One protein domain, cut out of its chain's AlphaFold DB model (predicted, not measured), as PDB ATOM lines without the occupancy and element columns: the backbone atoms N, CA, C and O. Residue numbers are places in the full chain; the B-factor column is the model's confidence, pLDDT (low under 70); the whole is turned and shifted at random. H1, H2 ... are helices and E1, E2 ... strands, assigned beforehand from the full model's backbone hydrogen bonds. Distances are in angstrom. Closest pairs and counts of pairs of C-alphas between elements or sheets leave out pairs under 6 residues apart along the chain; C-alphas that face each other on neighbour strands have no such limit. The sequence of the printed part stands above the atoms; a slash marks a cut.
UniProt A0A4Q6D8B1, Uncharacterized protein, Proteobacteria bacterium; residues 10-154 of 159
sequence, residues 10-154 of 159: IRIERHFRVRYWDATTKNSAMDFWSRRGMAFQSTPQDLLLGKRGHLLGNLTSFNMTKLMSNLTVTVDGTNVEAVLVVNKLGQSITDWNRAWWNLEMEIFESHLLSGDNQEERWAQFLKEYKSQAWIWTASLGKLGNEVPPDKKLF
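This is residues 10 to 154 of the 159 residues of an uncharacterized protein of Proteobacteria bacterium (UniProt A0A4Q6D8B1). A sheet of four strands has one face covered by two helices, H1 and H3, side by side along the strands, while its other face is bare. H4 folds back beyond H3, farther from the sheet, and a loose tail returns past it to the small H5; H2 sits past one end of the sheet. The printed part has 145 residues with five named helices and four named strands, in the order E1 H1 E2 H2 E3 E4 H3 H4 H5. The sheet's order is E1 E4 E3 E2, all antiparallel, and the class is mixed, helices and strands. The whole is compact, with a radius of gyration of the C-alphas of 16.0 A and spans of 49 by 34 by 20 A.

Start with E1, residues 10 to 17, an edge strand; beside it find E4, residues 79 to 87, antiparallel, with N 12 and O 84 2.9 A apart. E3, residues 69 to 76, forms a hairpin with E4, where N 72 and O 83 are 2.8 A apart. E2, residues 47 to 52, is the other edge strand, antiparallel to E3, with N 50 and O 71 2.9 A apart; residues 39 to 40 pair with its residues 50 to 51. The sheet is twisted, its C-alphas lying up to 4.4 A off the best plane. H1, residues 23 to 34, is on the sheet at a height of 10.4 A, over E2 and, only just, with 3 C-alphas, over E3. H3, residues 95 to 114, is on the same face at a height of 9.5 A, over E1 and E4: two layers, helices on one face of a sheet. H1 touches H3, which touches it with residues 108 to 112 alone; the closest C-alphas are those of Ala 29 and Leu 112, 7.1 A apart, and the two helices stand at a shallow tilt of 24 degrees, opposite ways. H4, residues 119 to 138, is close to H3 but not clearly touching, its closest C-alphas being Tyr 129 and Trp 96, 6.6 A. H5, residues 151 to 154, is near H3, and H2, residues 55 to 60, is not on the sheet. In H1, H3 and H4 every O i to N i+4 pair is within hydrogen-bond range; in H2 1 of 2 is, and H5 is too short for such a pair.

Find C-alpha 10 at (67.096, 118.299, -116.004); from there E1 runs 23.7 A to C-alpha 17. H1 measures 16.0 A, E2 16.9 A, H2 9.2 A, E3 23.2 A and E4 26.3 A. Look for C-alpha 95 at (68.283, 119.721, -127.453), where H3 begins its 27.7 A. H4 runs 28.6 A and H5 5.3 A, ending at C-alpha 154 at (56.204, 121.572, -131.160).

The two C-alphas farthest apart, those of Gly 77 and Ala 138, are 49.5 A apart. The printed part has no cut; the long links are H1 to E2 and H4 to H5, with 12 residues each. Look at the B-factor column: pLDDT is under 70 at residues 57 to 62, 136 to 138 and 140 to 154 of this model.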
ATOM      1  N   ILE A  10      68.082 117.611-115.177       90.69
ATOM      2  CA  ILE A  10      67.096 118.299-116.004       90.69
ATOM      3  C   ILE A  10      65.742 118.069-115.355       90.69
ATOM      4  O   ILE A  10      65.383 116.930-115.074       90.69
ATOM      5  N   ARG A  11      65.017 119.157-115.101       94.00
ATOM      6  CA  ARG A  11      63.651 119.133-114.582       94.00
ATOM      7  C   ARG A  11      62.703 119.554-115.696       94.00
ATOM      8  O   ARG A  11      62.935 120.584-116.324       94.00
ATOM      9  N   ILE A  12      61.674 118.752-115.925       95.25
ATOM     10  CA  ILE A  12      60.576 119.030-116.852       95.25
ATOM     11  C   ILE A  12      59.285 118.913-116.064       95.25
ATOM     12  O   ILE A  12      59.129 117.996-115.258       95.25
ATOM     13  N   GLU A  13      58.390 119.862-116.275       96.75
ATOM     14  CA  GLU A  13      57.214 120.058-115.445       96.75
ATOM     15  C   GLU A  13      56.008 120.380-116.319       96.75
ATOM     16  O   GLU A  13      56.125 121.084-117.324       96.75
ATOM     17  N   ARG A  14      54.860 119.811-115.951       97.38
ATOM     18  CA  ARG A  14      53.567 120.040-116.591       97.38
ATOM     19  C   ARG A  14      52.502 120.195-115.517       97.38
ATOM     20  O   ARG A  14      52.468 119.411-114.570       97.38
ATOM     21  N   HIS A  15      51.619 121.167-115.717       97.69
ATOM     22  CA  HIS A  15      50.425 121.356-114.905       97.69
ATOM     23  C   HIS A  15      49.212 121.337-115.818       97.69
ATOM     24  O   HIS A  15      49.156 122.102-116.779       97.69
ATOM     25  N   PHE A  16      48.249 120.480-115.515       97.88
ATOM     26  CA  PHE A  16      47.014 120.365-116.283       97.88
ATOM     27  C   PHE A  16      45.872 119.907-115.380       97.88
ATOM     28  O   PHE A  16      46.079 119.520-114.230       97.88
ATOM     29  N   ARG A  17      44.640 119.982-115.888       97.50
ATOM     30  CA  ARG A  17      43.441 119.592-115.145       97.50
ATOM     31  C   ARG A  17      42.761 118.410-115.814       97.50
ATOM     32  O   ARG A  17      42.331 118.518-116.955       97.50
ATOM     33  N   VAL A  18      42.607 117.315-115.079       97.06
ATOM     34  CA  VAL A  18      41.831 116.149-115.523       97.06
ATOM     35  C   VAL A  18      40.360 116.297-115.137       97.06
ATOM     36  O   VAL A  18      40.006 117.084-114.262       97.06
ATOM     37  N   ARG A  19      39.472 115.520-115.761       96.25
ATOM     38  CA  ARG A  19      38.047 115.530-115.394       96.25
ATOM     39  C   ARG A  19      37.804 114.941-114.000       96.25
ATOM     40  O   ARG A  19      36.970 115.452-113.260       96.25
ATOM     41  N   TYR A  20      38.516 113.864-113.672       95.94
ATOM     42  CA  TYR A  20      38.468 113.171-112.386       95.94
ATOM     43  C   TYR A  20      39.770 112.391-112.156       95.94
ATOM     44  O   TYR A  20      40.388 111.908-113.108       95.94
ATOM     45  N   TRP A  21      40.165 112.250-110.891       96.25
ATOM     46  CA  TRP A  21      41.302 111.432-110.473       96.25
ATOM     47  C   TRP A  21      40.829 110.285-109.578       96.25
ATOM     48  O   TRP A  21      40.744 110.406-108.357       96.25
ATOM     49  N   ASP A  22      40.463 109.171-110.203       95.69
ATOM     50  CA  ASP A  22      40.063 107.946-109.518       95.69
ATOM     51  C   ASP A  22      41.114 106.837-109.704       95.69
ATOM     52  O   ASP A  22      42.178 107.038-110.298       95.69
ATOM     53  N   ALA A  23      40.826 105.642-109.182       95.31
ATOM     54  CA  ALA A  23      41.715 104.492-109.331       95.31
ATOM     55  C   ALA A  23      41.955 104.114-110.807       95.31
ATOM     56  O   ALA A  23      43.039 103.645-111.145       95.31
ATOM     57  N   THR A  24      40.981 104.347-111.691       95.75
ATOM     58  CA  THR A  24      41.090 104.051-113.125       95.75
ATOM     59  C   THR A  24      42.057 105.012-113.803       95.75
ATOM     60  O   THR A  24      43.000 104.562-114.453       95.75
ATOM     61  N   THR A  25      41.892 106.324-113.598       96.31
ATOM     62  CA  THR A  25      42.806 107.348-114.127       96.31
ATOM     63  C   THR A  25      44.221 107.138-113.592       96.31
ATOM     64  O   THR A  25      45.188 107.177-114.357       96.31
ATOM     65  N   LYS A  26      44.352 106.835-112.293       96.25
ATOM     66  CA  LYS A  26      45.643 106.528-111.668       96.25
ATOM     67  C   LYS A  26      46.313 105.309-112.310       96.25
ATOM     68  O   LYS A  26      47.490 105.380-112.661       96.25
ATOM     69  N   ASN A  27      45.582 104.210-112.498       96.12
ATOM     70  CA  ASN A  27      46.117 103.004-113.139       96.12
ATOM     71  C   ASN A  27      46.493 103.263-114.604       96.12
ATOM     72  O   ASN A  27      47.562 102.841-115.033       96.12
ATOM     73  N   SER A  28      45.690 104.036-115.343       96.62
ATOM     74  CA  SER A  28      46.017 104.456-116.713       96.62
ATOM     75  C   SER A  28      47.323 105.258-116.766       96.62
ATOM     76  O   SER A  28      48.188 104.990-117.602       96.62
ATOM     77  N   ALA A  29      47.523 106.189-115.824       97.06
ATOM     78  CA  ALA A  29      48.775 106.931-115.688       97.06
ATOM     79  C   ALA A  29      49.966 106.000-115.400       97.06
ATOM     80  O   ALA A  29      51.027 106.132-116.014       97.06
ATOM     81  N   MET A  30      49.799 105.039-114.487       97.31
ATOM     82  CA  MET A  30      50.834 104.052-114.172       97.31
ATOM     83  C   MET A  30      51.172 103.173-115.380       97.31
ATOM     84  O   MET A  30      52.353 102.976-115.673       97.31
ATOM     85  N   ASP A  31      50.176 102.696-116.120       97.06
ATOM     86  CA  ASP A  31      50.360 101.874-117.318       97.06
ATOM     87  C   ASP A  31      51.102 102.634-118.418       97.06
ATOM     88  O   ASP A  31      52.048 102.108-119.017       97.06
ATOM     89  N   PHE A  32      50.717 103.891-118.662       96.81
ATOM     90  CA  PHE A  32      51.370 104.771-119.629       96.81
ATOM     91  C   PHE A  32      52.881 104.876-119.390       96.81
ATOM     92  O   PHE A  32      53.692 104.756-120.318       96.81
ATOM     93  N   TRP A  33      53.266 105.102-118.135       96.25
ATOM     94  CA  TRP A  33      54.659 105.278-117.740       96.25
ATOM     95  C   TRP A  33      55.407 103.951-117.617       96.25
ATOM     96  O   TRP A  33      56.595 103.890-117.946       96.25
ATOM     97  N   SER A  34      54.719 102.873-117.235       95.25
ATOM     98  CA  SER A  34      55.296 101.525-117.179       95.25
ATOM     99  C   SER A  34      55.734 101.049-118.563       95.25
ATOM    100  O   SER A  34      56.851 100.553-118.721       95.25
ATOM    101  N   ARG A  35      54.939 101.321-119.610       93.50
ATOM    102  CA  ARG A  35      55.335 101.069-121.013       93.50
ATOM    103  C   ARG A  35      56.581 101.857-121.442       93.50
ATOM    104  O   ARG A  35      57.275 101.448-122.368       93.50
ATOM    105  N   ARG A  36      56.892 102.961-120.755       91.88
ATOM    106  CA  ARG A  36      58.096 103.795-120.958       91.88
ATOM    107  C   ARG A  36      59.236 103.467-119.986       91.88
ATOM    108  O   ARG A  36      60.196 104.235-119.871       91.88
ATOM    109  N   GLY A  37      59.144 102.324-119.307       92.81
ATOM    110  CA  GLY A  37      60.192 101.782-118.447       92.81
ATOM    111  C   GLY A  37      60.235 102.364-117.036       92.81
ATOM    112  O   GLY A  37      61.222 102.138-116.338       92.81
ATOM    113  N   MET A  38      59.213 103.112-116.604       95.56
ATOM    114  CA  MET A  38      59.091 103.526-115.204       95.56
ATOM    115  C   MET A  38      58.588 102.368-114.347       95.56
ATOM    116  O   MET A  38      57.591 101.732-114.663       95.56
ATOM    117  N   ALA A  39      59.257 102.138-113.226       95.31
ATOM    118  CA  ALA A  39      58.781 101.280-112.159       95.31
ATOM    119  C   ALA A  39      58.183 102.147-111.047       95.31
ATOM    120  O   ALA A  39      58.796 103.129-110.617       95.31
ATOM    121  N   PHE A  40      57.003 101.768-110.571       94.06
ATOM    122  CA  PHE A  40      56.309 102.449-109.483       94.06
ATOM    123  C   PHE A  40      56.452 101.666-108.180       94.06
ATOM    124  O   PHE A  40      56.456 100.436-108.172       94.06
ATOM    125  N   GLN A  41      56.569 102.391-107.071       87.12
ATOM    126  CA  GLN A  41      56.441 101.816-105.733       87.12
ATOM    127  C   GLN A  41      54.984 101.917-105.258       87.12
ATOM    128  O   GLN A  41      54.156 102.555-105.913       87.12
ATOM    129  N   SER A  42      54.663 101.301-104.114       83.25
ATOM    130  CA  SER A  42      53.372 101.533-103.459       83.25
ATOM    131  C   SER A  42      53.207 103.030-103.199       83.25
ATOM    132  O   SER A  42      54.069 103.653-102.577       83.25
ATOM    133  N   THR A  43      52.141 103.613-103.739       87.75
ATOM    134  CA  THR A  43      51.927 105.060-103.750       87.75
ATOM    135  C   THR A  43      50.518 105.403-103.254       87.75
ATOM    136  O   THR A  43      49.567 104.707-103.627       87.75
ATOM    137  N   PRO A  44      50.354 106.463-102.434       90.69
ATOM    138  CA  PRO A  44      49.044 106.973-102.005       90.69
ATOM    139  C   PRO A  44      48.117 107.328-103.175       90.69
ATOM    140  O   PRO A  44      48.571 107.450-104.306       90.69
ATOM    141  N   GLN A  45      46.815 107.506-102.931       90.25
ATOM    142  CA  GLN A  45      45.818 107.822-103.972       90.25
ATOM    143  C   GLN A  45      46.226 109.031-104.844       90.25
ATOM    144  O   GLN A  45      46.184 108.942-106.071       90.25
ATOM    145  N   ASP A  46      46.713 110.100-104.215       94.31
ATOM    146  CA  ASP A  46      46.957 111.406-104.852       94.31
ATOM    147  C   ASP A  46      48.431 111.654-105.214       94.31
ATOM    148  O   ASP A  46      48.858 112.780-105.474       94.31
ATOM    149  N   LEU A  47      49.238 110.593-105.203       95.31
ATOM    150  CA  LEU A  47      50.666 110.661-105.475       95.31
ATOM    151  C   LEU A  47      51.080 109.482-106.353       95.31
ATOM    152  O   LEU A  47      50.702 108.347-106.087       95.31
ATOM    153  N   LEU A  48      51.917 109.725-107.359       95.56
ATOM    154  CA  LEU A  48      52.645 108.688-108.085       95.56
ATOM    155  C   LEU A  48      54.136 108.991-108.050       95.56
ATOM    156  O   LEU A  48      54.574 110.077-108.423       95.56
ATOM    157  N   LEU A  49      54.917 107.997-107.639       96.94
ATOM    158  CA  LEU A  49      56.373 108.043-107.629       96.94
ATOM    159  C   LEU A  49      56.901 106.933-108.532       96.94
ATOM    160  O   LEU A  49      56.811 105.749-108.200       96.94
ATOM    161  N   GLY A  50      57.435 107.333-109.683       95.94
ATOM    162  CA  GLY A  50      58.029 106.447-110.676       95.94
ATOM    163  C   GLY A  50      59.540 106.634-110.754       95.94
ATOM    164  O   GLY A  50      60.049 107.745-110.600       95.94
ATOM    165  N   LYS A  51      60.275 105.553-111.009       95.38
ATOM    166  CA  LYS A  51      61.718 105.596-111.278       95.38
ATOM    167  C   LYS A  51      62.055 104.745-112.492       95.38
ATOM    168  O   LYS A  51      61.553 103.633-112.614       95.38
ATOM    169  N   ARG A  52      62.949 105.227-113.353       93.94
ATOM    170  CA  ARG A  52      63.558 104.429-114.431       93.94
ATOM    171  C   ARG A  52      65.063 104.621-114.478       93.94
ATOM    172  O   ARG A  52      65.580 105.631-114.002       93.94
ATOM    173  N   GLY A  53      65.746 103.666-115.104       87.75
ATOM    174  CA  GLY A  53      67.195 103.685-115.277       87.75
ATOM    175  C   GLY A  53      67.973 103.380-113.994       87.75
ATOM    176  O   GLY A  53      67.415 103.175-112.919       87.75
ATOM    177  N   HIS A  54      69.293 103.313-114.125       81.31
ATOM    178  CA  HIS A  54      70.230 103.115-113.020       81.31
ATOM    179  C   HIS A  54      71.581 103.747-113.378       81.31
ATOM    180  O   HIS A  54      71.865 103.991-114.550       81.31
ATOM    181  N   LEU A  55      72.424 104.008-112.375       74.38
ATOM    182  CA  LEU A  55      73.639 104.818-112.534       74.38
ATOM    183  C   LEU A  55      74.622 104.256-113.581       74.38
ATOM    184  O   LEU A  55      75.163 105.016-114.375       74.38
ATOM    185  N   LEU A  56      74.809 102.930-113.629       71.56
ATOM    186  CA  LEU A  56      75.701 102.284-114.607       71.56
ATOM    187  C   LEU A  56      75.168 102.396-116.046       71.56
ATOM    188  O   LEU A  56      75.926 102.697-116.969       71.56
ATOM    189  N   GLY A  57      73.856 102.230-116.233       63.09
ATOM    190  CA  GLY A  57      73.190 102.483-117.510       63.09
ATOM    191  C   GLY A  57      73.311 103.943-117.949       63.09
ATOM    192  O   GLY A  57      73.489 104.215-119.132       63.09
ATOM    193  N   ASN A  58      73.311 104.878-116.996       66.19
ATOM    194  CA  ASN A  58      73.464 106.309-117.259       66.19
ATOM    195  C   ASN A  58      74.838 106.682-117.837       66.19
ATOM    196  O   ASN A  58      74.956 107.695-118.506       66.19
ATOM    197  N   LEU A  59      75.886 105.893-117.596       62.72
ATOM    198  CA  LEU A  59      77.237 106.201-118.085       62.72
ATOM    199  C   LEU A  59      77.546 105.573-119.451       62.72
ATOM    200  O   LEU A  59      78.504 105.969-120.104       62.72
ATOM    201  N   THR A  60      76.750 104.596-119.887       56.59
ATOM    202  CA  THR A  60      77.083 103.728-121.032       56.59
ATOM    203  C   THR A  60      76.048 103.753-122.155       56.59
ATOM    204  O   THR A  60      76.279 103.184-123.221       56.59
ATOM    205  N   SER A  61      74.902 104.407-121.949       59.19
ATOM    206  CA  SER A  61      73.771 104.361-122.874       59.19
ATOM    207  C   SER A  61      73.371 105.743-123.392       59.19
ATOM    208  O   SER A  61      72.926 106.592-122.626       59.19
ATOM    209  N   PHE A  62      73.383 105.906-124.719       66.00
ATOM    210  CA  PHE A  62      72.729 107.018-125.434       66.00
ATOM    211  C   PHE A  62      71.206 106.822-125.595       66.00
ATOM    212  O   PHE A  62      70.529 107.611-126.256       66.00
ATOM    213  N   ASN A  63      70.641 105.753-125.023       77.25
ATOM    214  CA  ASN A  63      69.201 105.521-125.008       77.25
ATOM    215  C   ASN A  63      68.538 106.299-123.859       77.25
ATOM    216  O   ASN A  63      68.782 106.008-122.686       77.25
ATOM    217  N   MET A  64      67.657 107.238-124.216       81.44
ATOM    218  CA  MET A  64      66.959 108.133-123.286       81.44
ATOM    219  C   MET A  64      66.035 107.410-122.305       81.44
ATOM    220  O   MET A  64      65.820 107.903-121.199       81.44
ATOM    221  N   THR A  65      65.538 106.220-122.652       81.19
ATOM    222  CA  THR A  65      64.697 105.419-121.748       81.19
ATOM    223  C   THR A  65      65.499 104.731-120.645       81.19
ATOM    224  O   THR A  65      64.928 104.291-119.648       81.19
ATOM    225  N   LYS A  66      66.828 104.646-120.796       81.44
ATOM    226  CA  LYS A  66      67.732 104.031-119.814       81.44
ATOM    227  C   LYS A  66      68.345 105.039-118.846       81.44
ATOM    228  O   LYS A  66      68.968 104.613-117.871       81.44
ATOM    229  N   LEU A  67      68.183 106.341-119.097       86.62
ATOM    230  CA  LEU A  67      68.722 107.360-118.205       86.62
ATOM    231  C   LEU A  67      67.985 107.360-116.875       86.62
ATOM    232  O   LEU A  67      66.759 107.218-116.811       86.62
ATOM    233  N   MET A  68      68.754 107.552-115.808       90.88
ATOM    234  CA  MET A  68      68.213 107.598-114.462       90.88
ATOM    235  C   MET A  68      67.257 108.787-114.347       90.88
ATOM    236  O   MET A  68      67.672 109.940-114.436       90.88
ATOM    237  N   SER A  69      65.973 108.499-114.159       93.88
ATOM    238  CA  SER A  69      64.927 109.516-114.083       93.88
ATOM    239  C   SER A  69      63.950 109.196-112.958       93.88
ATOM    240  O   SER A  69      63.618 108.031-112.740       93.88
ATOM    241  N   ASN A  70      63.467 110.230-112.275       95.69
ATOM    242  CA  ASN A  70      62.390 110.133-111.298       95.69
ATOM    243  C   ASN A  70      61.182 110.915-111.816       95.69
ATOM    244  O   ASN A  70      61.326 112.068-112.215       95.69
ATOM    245  N   LEU A  71      60.012 110.293-111.783       97.38
ATOM    246  CA  LEU A  71      58.727 110.920-112.046       97.38
ATOM    247  C   LEU A  71      57.995 111.112-110.720       97.38
ATOM    248  O   LEU A  71      57.902 110.185-109.916       97.38
ATOM    249  N   THR A  72      57.461 112.305-110.508       97.81
ATOM    250  CA  THR A  72      56.518 112.613-109.433       97.81
ATOM    251  C   THR A  72      55.254 113.161-110.066       97.81
ATOM    252  O   THR A  72      55.337 114.109-110.838       97.81
ATOM    253  N   VAL A  73      54.105 112.561-109.770       97.75
ATOM    254  CA  VAL A  73      52.797 113.120-110.125       97.75
ATOM    255  C   VAL A  73      52.042 113.375-108.835       97.75
ATOM    256  O   VAL A  73      51.791 112.435-108.086       97.75
ATOM    257  N   THR A  74      51.725 114.630-108.562       97.69
ATOM    258  CA  THR A  74      50.932 115.074-107.416       97.69
ATOM    259  C   THR A  74      49.577 115.542-107.905       97.69
ATOM    260  O   THR A  74      49.476 116.206-108.939       97.69
ATOM    261  N   VAL A  75      48.529 115.177-107.171       97.31
ATOM    262  CA  VAL A  75      47.161 115.541-107.528       97.31
ATOM    263  C   VAL A  75      46.482 116.261-106.376       97.31
ATOM    264  O   VAL A  75      46.516 115.806-105.238       97.31
ATOM    265  N   ASP A  76      45.863 117.392-106.692       96.94
ATOM    266  CA  ASP A  76      45.018 118.161-105.782       96.94
ATOM    267  C   ASP A  76      43.627 118.320-106.411       96.94
ATOM    268  O   ASP A  76      43.391 119.165-107.289       96.94
ATOM    269  N   GLY A  77      42.724 117.415-106.027       94.88
ATOM    270  CA  GLY A  77      41.402 117.258-106.628       94.88
ATOM    271  C   GLY A  77      41.487 116.836-108.096       94.88
ATOM    272  O   GLY A  77      41.622 115.658-108.414       94.88
ATOM    273  N   THR A  78      41.377 117.806-109.004       96.31
ATOM    274  CA  THR A  78      41.489 117.602-110.460       96.31
ATOM    275  C   THR A  78      42.750 118.209-111.062       96.31
ATOM    276  O   THR A  78      43.017 118.009-112.249       96.31
ATOM    277  N   ASN A  79      43.524 118.961-110.279       98.00
ATOM    278  CA  ASN A  79      44.757 119.575-110.750       98.00
ATOM    279  C   ASN A  79      45.892 118.560-110.616       98.00
ATOM    280  O   ASN A  79      46.106 118.007-109.540       98.00
ATOM    281  N   VAL A  80      46.606 118.328-111.711       97.88
ATOM    282  CA  VAL A  80      47.736 117.406-111.787       97.88
ATOM    283  C   VAL A  80      49.004 118.220-111.996       97.88
ATOM    284  O   VAL A  80      49.095 119.002-112.942       97.88
ATOM    285  N   GLU A  81      49.993 118.015-111.134       98.44
ATOM    286  CA  GLU A  81      51.372 118.450-111.335       98.44
ATOM    287  C   GLU A  81      52.216 117.209-111.627       98.44
ATOM    288  O   GLU A  81      52.279 116.275-110.830       98.44
ATOM    289  N   ALA A  82      52.868 117.192-112.784       98.06
ATOM    290  CA  ALA A  82      53.744 116.111-113.194       98.06
ATOM    291  C   ALA A  82      55.163 116.643-113.389       98.06
ATOM    292  O   ALA A  82      55.408 117.542-114.193       98.06
ATOM    293  N   VAL A  83      56.111 116.053-112.666       98.06
ATOM    294  CA  VAL A  83      57.511 116.462-112.623       98.06
ATOM    295  C   VAL A  83      58.394 115.282-112.989       98.06
ATOM    296  O   VAL A  83      58.445 114.278-112.277       98.06
ATOM    297  N   LEU A  84      59.159 115.434-114.063       97.06
ATOM    298  CA  LEU A  84      60.191 114.496-114.479       97.06
ATOM    299  C   LEU A  84      61.571 115.100-114.205       97.06
ATOM    300  O   LEU A  84      61.938 116.141-114.750       97.06
ATOM    301  N   VAL A  85      62.355 114.426-113.368       95.50
ATOM    302  CA  VAL A  85      63.740 114.792-113.061       95.50
ATOM    303  C   VAL A  85      64.675 113.751-113.654       95.50
ATOM    304  O   VAL A  85      64.712 112.614-113.189       95.50
ATOM    305  N   VAL A  86      65.461 114.148-114.651       92.62
ATOM    306  CA  VAL A  86      66.443 113.301-115.335       92.62
ATOM    307  C   VAL A  86      67.844 113.627-114.833       92.62
ATOM    308  O   VAL A  86      68.257 114.786-114.833       92.62
ATOM    309  N   ASN A  87      68.590 112.611-114.411       89.56
ATOM    310  CA  ASN A  87      69.982 112.740-114.000       89.56
ATOM    311  C   ASN A  87      70.902 112.643-115.226       89.56
ATOM    312  O   ASN A  87      70.986 111.604-115.878       89.56
ATOM    313  N   LYS A  88      71.625 113.727-115.515       86.38
ATOM    314  CA  LYS A  88      72.560 113.830-116.644       86.38
ATOM    315  C   LYS A  88      74.029 113.657-116.257       86.38
ATOM    316  O   LYS A  88      74.916 114.060-117.006       86.38
ATOM    317  N   LEU A  89      74.318 113.125-115.070       83.44
ATOM    318  CA  LEU A  89      75.691 112.942-114.612       83.44
ATOM    319  C   LEU A  89      76.486 112.093-115.615       83.44
ATOM    320  O   LEU A  89      76.092 110.971-115.931       83.44
ATOM    321  N   GLY A  90      77.605 112.644-116.090       74.81
ATOM    322  CA  GLY A  90      78.490 111.990-117.055       74.81
ATOM    323  C   GLY A  90      78.035 112.072-118.514       74.81
ATOM    324  O   GLY A  90      78.685 111.470-119.363       74.81
ATOM    325  N   GLN A  91      76.964 112.811-118.826       76.56
ATOM    326  CA  GLN A  91      76.462 112.958-120.192       76.56
ATOM    327  C   GLN A  91      76.297 114.424-120.610       76.56
ATOM    328  O   GLN A  91      75.750 115.255-119.878       76.56
ATOM    329  N   SER A  92      76.719 114.726-121.838       79.69
ATOM    330  CA  SER A  92      76.327 115.952-122.534       79.69
ATOM    331  C   SER A  92      74.919 115.777-123.082       79.69
ATOM    332  O   SER A  92      74.655 114.826-123.813       79.69
ATOM    333  N   ILE A  93      74.018 116.689-122.722       81.75
ATOM    334  CA  ILE A  93      72.619 116.627-123.139       81.75
ATOM    335  C   ILE A  93      72.386 117.590-124.293       81.75
ATOM    336  O   ILE A  93      72.633 118.786-124.148       81.75
ATOM    337  N   THR A  94      71.873 117.060-125.399       82.81
ATOM    338  CA  THR A  94      71.489 117.818-126.591       82.81
ATOM    339  C   THR A  94      70.045 118.316-126.491       82.81
ATOM    340  O   THR A  94      69.247 117.835-125.676       82.81
ATOM    341  N   ASP A  95      69.669 119.249-127.361       82.62
ATOM    342  CA  ASP A  95      68.283 119.721-127.453       82.62
ATOM    343  C   ASP A  95      67.314 118.608-127.874       82.62
ATOM    344  O   ASP A  95      66.176 118.572-127.411       82.62
ATOM    345  N   TRP A  96      67.781 117.630-128.653       83.38
ATOM    346  CA  TRP A  96      67.006 116.439-129.012       83.38
ATOM    347  C   TRP A  96      66.689 115.549-127.811       83.38
ATOM    348  O   TRP A  96      65.592 114.996-127.724       83.38
ATOM    349  N   ASN A  97      67.610 115.431-126.854       86.94
ATOM    350  CA  ASN A  97      67.331 114.710-125.614       86.94
ATOM    351  C   ASN A  97      66.266 115.445-124.785       86.94
ATOM    352  O   ASN A  97      65.337 114.824-124.279       86.94
ATOM    353  N   ARG A  98      66.352 116.780-124.697       88.75
ATOM    354  CA  ARG A  98      65.330 117.596-124.014       88.75
ATOM    355  C   ARG A  98      63.965 117.458-124.680       88.75
ATOM    356  O   ARG A  98      62.970 117.262-123.989       88.75
ATOM    357  N   ALA A  99      63.932 117.512-126.009       90.69
ATOM    358  CA  ALA A  99      62.728 117.306-126.803       90.69
ATOM    359  C   ALA A  99      62.075 115.945-126.547       90.69
ATOM    360  O   ALA A  99      60.856 115.890-126.425       90.69
ATOM    361  N   TRP A 100      62.864 114.876-126.394       92.38
ATOM    362  CA  TRP A 100      62.345 113.545-126.067       92.38
ATOM    363  C   TRP A 100      61.495 113.574-124.798       92.38
ATOM    364  O   TRP A 100      60.355 113.119-124.793       92.38
ATOM    365  N   TRP A 101      62.045 114.111-123.711       93.62
ATOM    366  CA  TRP A 101      61.352 114.125-122.426       93.62
ATOM    367  C   TRP A 101      60.195 115.122-122.390       93.62
ATOM    368  O   TRP A 101      59.176 114.836-121.768       93.62
ATOM    369  N   ASN A 102      60.319 116.263-123.076       94.56
ATOM    370  CA  ASN A 102      59.197 117.187-123.246       94.56
ATOM    371  C   ASN A 102      58.036 116.506-123.975       94.56
ATOM    372  O   ASN A 102      56.903 116.583-123.512       94.56
ATOM    373  N   LEU A 103      58.325 115.778-125.057       94.50
ATOM    374  CA  LEU A 103      57.315 115.041-125.801       94.50
ATOM    375  C   LEU A 103      56.706 113.906-124.964       94.50
ATOM    376  O   LEU A 103      55.495 113.737-124.977       94.50
ATOM    377  N   GLU A 104      57.493 113.162-124.177       95.44
ATOM    378  CA  GLU A 104      56.936 112.165-123.244       95.44
ATOM    379  C   GLU A 104      55.924 112.788-122.271       95.44
ATOM    380  O   GLU A 104      54.870 112.199-122.032       95.44
ATOM    381  N   MET A 105      56.233 113.972-121.736       97.19
ATOM    382  CA  MET A 105      55.368 114.692-120.801       97.19
ATOM    383  C   MET A 105      54.117 115.274-121.481       97.19
ATOM    384  O   MET A 105      53.041 115.241-120.895       97.19
ATOM    385  N   GLU A 106      54.228 115.742-122.726       96.25
ATOM    386  CA  GLU A 106      53.084 116.191-123.540       96.25
ATOM    387  C   GLU A 106      52.130 115.053-123.879       96.25
ATOM    388  O   GLU A 106      50.913 115.195-123.782       96.25
ATOM    389  N   ILE A 107      52.679 113.903-124.263       97.19
ATOM    390  CA  ILE A 107      51.866 112.734-124.566       97.19
ATOM    391  C   ILE A 107      51.206 112.213-123.285       97.19
ATOM    392  O   ILE A 107      50.074 111.750-123.337       97.19
ATOM    393  N   PHE A 108      51.871 112.309-122.129       97.88
ATOM    394  CA  PHE A 108      51.262 111.954-120.846       97.88
ATOM    395  C   PHE A 108      50.043 112.825-120.525       97.88
ATOM    396  O   PHE A 108      48.990 112.303-120.165       97.88
ATOM    397  N   GLU A 109      50.183 114.139-120.689       97.75
ATOM    398  CA  GLU A 109      49.086 115.097-120.547       97.75
ATOM    399  C   GLU A 109      47.932 114.744-121.501       97.75
ATOM    400  O   GLU A 109      46.811 114.506-121.056       97.75
ATOM    401  N   SER A 110      48.220 114.584-122.795       97.19
ATOM    402  CA  SER A 110      47.242 114.185-123.818       97.19
ATOM    403  C   SER A 110      46.532 112.870-123.480       97.19
ATOM    404  O   SER A 110      45.307 112.781-123.539       97.19
ATOM    405  N   HIS A 111      47.285 111.864-123.040       97.25
ATOM    406  CA  HIS A 111      46.754 110.562-122.654       97.25
ATOM    407  C   HIS A 111      45.721 110.679-121.527       97.25
ATOM    408  O   HIS A 111      44.683 110.024-121.579       97.25
ATOM    409  N   LEU A 112      45.966 111.530-120.526       97.00
ATOM    410  CA  LEU A 112      45.035 111.719-119.412       97.00
ATOM    411  C   LEU A 112      43.857 112.645-119.736       97.00
ATOM    412  O   LEU A 112      42.805 112.519-119.110       97.00
ATOM    413  N   LEU A 113      44.012 113.570-120.685       96.62
ATOM    414  CA  LEU A 113      42.951 114.504-121.069       96.62
ATOM    415  C   LEU A 113      41.972 113.907-122.085       96.62
ATOM    416  O   LEU A 113      40.763 114.101-121.956       96.62
ATOM    417  N   SER A 114      42.480 113.192-123.088       95.56
ATOM    418  CA  SER A 114      41.696 112.728-124.240       95.56
ATOM    419  C   SER A 114      41.851 111.237-124.548       95.56
ATOM    420  O   SER A 114      41.153 110.729-125.423       95.56
ATOM    421  N   GLY A 115      42.739 110.520-123.852       95.00
ATOM    422  CA  GLY A 115      43.081 109.133-124.187       95.00
ATOM    423  C   GLY A 115      43.998 109.001-125.408       95.00
ATOM    424  O   GLY A 115      44.279 107.880-125.835       95.00
ATOM    425  N   ASP A 116      44.479 110.115-125.969       95.31
ATOM    426  CA  ASP A 116      45.339 110.117-127.151       95.31
ATOM    427  C   ASP A 116      46.822 109.960-126.782       95.31
ATOM    428  O   ASP A 116      47.405 110.791-126.081       95.31
ATOM    429  N   ASN A 117      47.443 108.897-127.303       93.56
ATOM    430  CA  ASN A 117      48.864 108.586-127.132       93.56
ATOM    431  C   ASN A 117      49.776 109.254-128.178       93.56
ATOM    432  O   ASN A 117      50.987 109.027-128.134       93.56
ATOM    433  N   GLN A 118      49.222 110.028-129.119       93.69
ATOM    434  CA  GLN A 118      49.934 110.730-130.193       93.69
ATOM    435  C   GLN A 118      50.972 109.840-130.903       93.69
ATOM    436  O   GLN A 118      52.121 110.239-131.118       93.69
ATOM    437  N   GLU A 119      50.588 108.603-131.238       92.75
ATOM    438  CA  GLU A 119      51.521 107.580-131.732       92.75
ATOM    439  C   GLU A 119      52.238 108.009-133.019       92.75
ATOM    440  O   GLU A 119      53.439 107.776-133.162       92.75
ATOM    441  N   GLU A 120      51.536 108.697-133.922       92.75
ATOM    442  CA  GLU A 120      52.107 109.223-135.163       92.75
ATOM    443  C   GLU A 120      53.179 110.287-134.892       92.75
ATOM    444  O   GLU A 120      54.293 110.199-135.416       92.75
ATOM    445  N   ARG A 121      52.890 111.245-134.002       90.94
ATOM    446  CA  ARG A 121      53.842 112.292-133.606       90.94
ATOM    447  C   ARG A 121      55.068 111.690-132.926       90.94
ATOM    448  O   ARG A 121      56.195 112.098-133.209       90.94
ATOM    449  N   TRP A 122      54.868 110.689-132.068       91.75
ATOM    450  CA  TRP A 122      55.961 109.947-131.446       91.75
ATOM    451  C   TRP A 122      56.816 109.221-132.488       91.75
ATOM    452  O   TRP A 122      58.043 109.316-132.461       91.75
ATOM    453  N   ALA A 123      56.191 108.536-133.447       91.00
ATOM    454  CA  ALA A 123      56.891 107.836-134.520       91.00
ATOM    455  C   ALA A 123      57.692 108.795-135.416       91.00
ATOM    456  O   ALA A 123      58.848 108.507-135.746       91.00
ATOM    457  N   GLN A 124      57.121 109.952-135.763       90.38
ATOM    458  CA  GLN A 124      57.816 110.994-136.514       90.38
ATOM    459  C   GLN A 124      59.023 111.524-135.733       90.38
ATOM    460  O   GLN A 124      60.136 111.546-136.262       90.38
ATOM    461  N   PHE A 125      58.833 111.857-134.454       90.25
ATOM    462  CA  PHE A 125      59.923 112.292-133.588       90.25
ATOM    463  C   PHE A 125      61.048 111.250-133.521       90.25
ATOM    464  O   PHE A 125      62.216 111.597-133.671       90.25
ATOM    465  N   LEU A 126      60.725 109.958-133.379       89.06
ATOM    466  CA  LEU A 126      61.725 108.885-133.370       89.06
ATOM    467  C   LEU A 126      62.513 108.791-134.681       89.06
ATOM    468  O   LEU A 126      63.708 108.481-134.653       89.06
ATOM    469  N   LYS A 127      61.865 109.024-135.827       87.69
ATOM    470  CA  LYS A 127      62.524 109.029-137.139       87.69
ATOM    471  C   LYS A 127      63.552 110.158-137.222       87.69
ATOM    472  O   LYS A 127      64.692 109.917-137.623       87.69
ATOM    473  N   GLU A 128      63.175 111.360-136.799       86.12
ATOM    474  CA  GLU A 128      64.058 112.528-136.807       86.12
ATOM    475  C   GLU A 128      65.178 112.402-135.767       86.12
ATOM    476  O   GLU A 128      66.350 112.577-136.099       86.12
ATOM    477  N   TYR A 129      64.851 111.964-134.549       83.94
ATOM    478  CA  TYR A 129      65.815 111.718-133.477       83.94
ATOM    479  C   TYR A 129      66.905 110.722-133.901       83.94
ATOM    480  O   TYR A 129      68.091 110.955-133.667       83.94
ATOM    481  N   LYS A 130      66.532 109.622-134.574       82.38
ATOM    482  CA  LYS A 130      67.496 108.639-135.105       82.38
ATOM    483  C   LYS A 130      68.410 109.239-136.174       82.38
ATOM    484  O   LYS A 130      69.610 108.973-136.152       82.38
ATOM    485  N   SER A 131      67.856 110.046-137.079       80.94
ATOM    486  CA  SER A 131      68.635 110.752-138.104       80.94
ATOM    487  C   SER A 131      69.688 111.667-137.468       80.94
ATOM    488  O   SER A 131      70.864 111.633-137.827       80.94
ATOM    489  N   GLN A 132      69.298 112.414-136.436       76.75
ATOM    490  CA  GLN A 132      70.183 113.355-135.751       76.75
ATOM    491  C   GLN A 132      71.230 112.662-134.880       76.75
ATOM    492  O   GLN A 132      72.389 113.073-134.867       76.75
ATOM    493  N   ALA A 133      70.877 111.559-134.217       72.38
ATOM    494  CA  ALA A 133      71.844 110.729-133.502       72.38
ATOM    495  C   ALA A 133      72.933 110.181-134.444       72.38
ATOM    496  O   ALA A 133      74.110 110.127-134.074       72.38
ATOM    497  N   TRP A 134      72.559 109.820-135.677       73.44
ATOM    498  CA  TRP A 134      73.510 109.394-136.699       73.44
ATOM    499  C   TRP A 134      74.437 110.539-137.129       73.44
ATOM    500  O   TRP A 134      75.651 110.357-137.131       73.44
ATOM    501  N   ILE A 135      73.899 111.738-137.386       71.62
ATOM    502  CA  ILE A 135      74.692 112.942-137.710       71.62
ATOM    503  C   ILE A 135      75.651 113.306-136.569       71.62
ATOM    504  O   ILE A 135      76.828 113.590-136.806       71.62
ATOM    505  N   TRP A 136      75.185 113.271-135.319       67.62
ATOM    506  CA  TRP A 136      76.021 113.528-134.145       67.62
ATOM    507  C   TRP A 136      77.183 112.530-134.067       67.62
ATOM    508  O   TRP A 136      78.331 112.931-133.886       67.62
ATOM    509  N   THR A 137      76.902 111.245-134.295       69.50
ATOM    510  CA  THR A 137      77.914 110.180-134.291       69.50
ATOM    511  C   THR A 137      78.914 110.349-135.438       69.50
ATOM    512  O   THR A 137      80.122 110.345-135.205       69.50
ATOM    513  N   ALA A 138      78.434 110.563-136.666       69.44
ATOM    514  CA  ALA A 138      79.269 110.742-137.856       69.44
ATOM    515  C   ALA A 138      80.145 112.005-137.782       69.44
ATOM    516  O   ALA A 138      81.255 112.022-138.307       69.44
ATOM    517  N   SER A 139      79.674 113.049-137.093       70.94
ATOM    518  CA  SER A 139      80.419 114.298-136.888       70.94
ATOM    519  C   SER A 139      81.326 114.298-135.651       70.94
ATOM    520  O   SER A 139      81.883 115.346-135.319       70.94
ATOM    521  N   LEU A 140      81.477 113.162-134.951       66.94
ATOM    522  CA  LEU A 140      82.207 113.061-133.675       66.94
ATOM    523  C   LEU A 140      81.760 114.125-132.654       66.94
ATOM    524  O   LEU A 140      82.572 114.717-131.944       66.94
ATOM    525  N   GLY A 141      80.458 114.414-132.622       61.28
ATOM    526  CA  GLY A 141      79.851 115.383-131.716       61.28
ATOM    527  C   GLY A 141      80.037 116.857-132.094       61.28
ATOM    528  O   GLY A 141      79.602 117.713-131.327       61.28
ATOM    529  N   LYS A 142      80.635 117.179-133.252       62.44
ATOM    530  CA  LYS A 142      80.854 118.575-133.674       62.44
ATOM    531  C   LYS A 142      79.597 119.268-134.203       62.44
ATOM    532  O   LYS A 142      79.441 120.453-133.954       62.44
ATOM    533  N   LEU A 143      78.711 118.554-134.906       58.03
ATOM    534  CA  LEU A 143      77.571 119.173-135.608       58.03
ATOM    535  C   LEU A 143      76.202 118.854-134.995       58.03
ATOM    536  O   LEU A 143      75.239 119.577-135.224       58.03
ATOM    537  N   GLY A 144      76.079 117.803-134.181       52.50
ATOM    538  CA  GLY A 144      74.769 117.412-133.643       52.50
ATOM    539  C   GLY A 144      74.219 118.323-132.532       52.50
ATOM    540  O   GLY A 144      73.088 118.120-132.104       52.50
ATOM    541  N   ASN A 145      74.989 119.317-132.070       52.91
ATOM    542  CA  ASN A 145      74.505 120.363-131.157       52.91
ATOM    543  C   ASN A 145      73.919 121.585-131.889       52.91
ATOM    544  O   ASN A 145      73.312 122.427-131.238       52.91
ATOM    545  N   GLU A 146      74.107 121.709-133.208       53.47
ATOM    546  CA  GLU A 146      73.725 122.914-133.966       53.47
ATOM    547  C   GLU A 146      72.363 122.803-134.658       53.47
ATOM    548  O   GLU A 146      71.829 123.810-135.119       53.47
ATOM    549  N   VAL A 147      71.774 121.602-134.723       55.97
ATOM    550  CA  VAL A 147      70.467 121.386-135.356       55.97
ATOM    551  C   VAL A 147      69.394 121.259-134.274       55.97
ATOM    552  O   VAL A 147      69.187 120.155-133.750       55.97
ATOM    553  N   PRO A 148      68.710 122.360-133.905       61.09
ATOM    554  CA  PRO A 148      67.608 122.289-132.963       61.09
ATOM    555  C   PRO A 148      66.479 121.423-133.546       61.09
ATOM    556  O   PRO A 148      66.300 121.383-134.768       61.09
ATOM    557  N   PRO A 149      65.694 120.743-132.694       62.03
ATOM    558  CA  PRO A 149      64.462 120.087-133.111       62.03
ATOM    559  C   PRO A 149      63.582 121.046-133.924       62.03
ATOM    560  O   PRO A 149      63.430 122.207-133.530       62.03
ATOM    561  N   ASP A 150      63.016 120.593-135.053       66.12
ATOM    562  CA  ASP A 150      62.164 121.456-135.882       66.12
ATOM    563  C   ASP A 150      61.014 121.996-135.020       66.12
ATOM    564  O   ASP A 150      60.256 121.236-134.415       66.12
ATOM    565  N   LYS A 151      60.872 123.326-134.967       54.53
ATOM    566  CA  LYS A 151      59.805 123.999-134.217       54.53
ATOM    567  C   LYS A 151      58.422 123.504-134.638       54.53
ATOM    568  O   LYS A 151      57.522 123.496-133.804       54.53
ATOM    569  N   LYS A 152      58.251 123.044-135.882       49.34
ATOM    570  CA  LYS A 152      56.989 122.475-136.376       49.34
ATOM    571  C   LYS A 152      56.546 121.228-135.605       49.34
ATOM    572  O   LYS A 152      55.348 121.035-135.441       49.34
ATOM    573  N   LEU A 153      57.473 120.442-135.045       51.22
ATOM    574  CA  LEU A 153      57.137 119.308-134.170       51.22
ATOM    575  C   LEU A 153      56.506 119.738-132.833       51.22
ATOM    576  O   LEU A 153      55.879 118.914-132.164       51.22
ATOM    577  N   PHE A 154      56.658 121.007-132.440       51.06
ATOM    578  CA  PHE A 154      56.204 121.572-131.160       51.06
ATOM    579  C   PHE A 154      55.110 122.640-131.323       51.06
ATOM    580  O   PHE A 154      54.663 123.209-130.335       51.06
TER     581      PHE A 154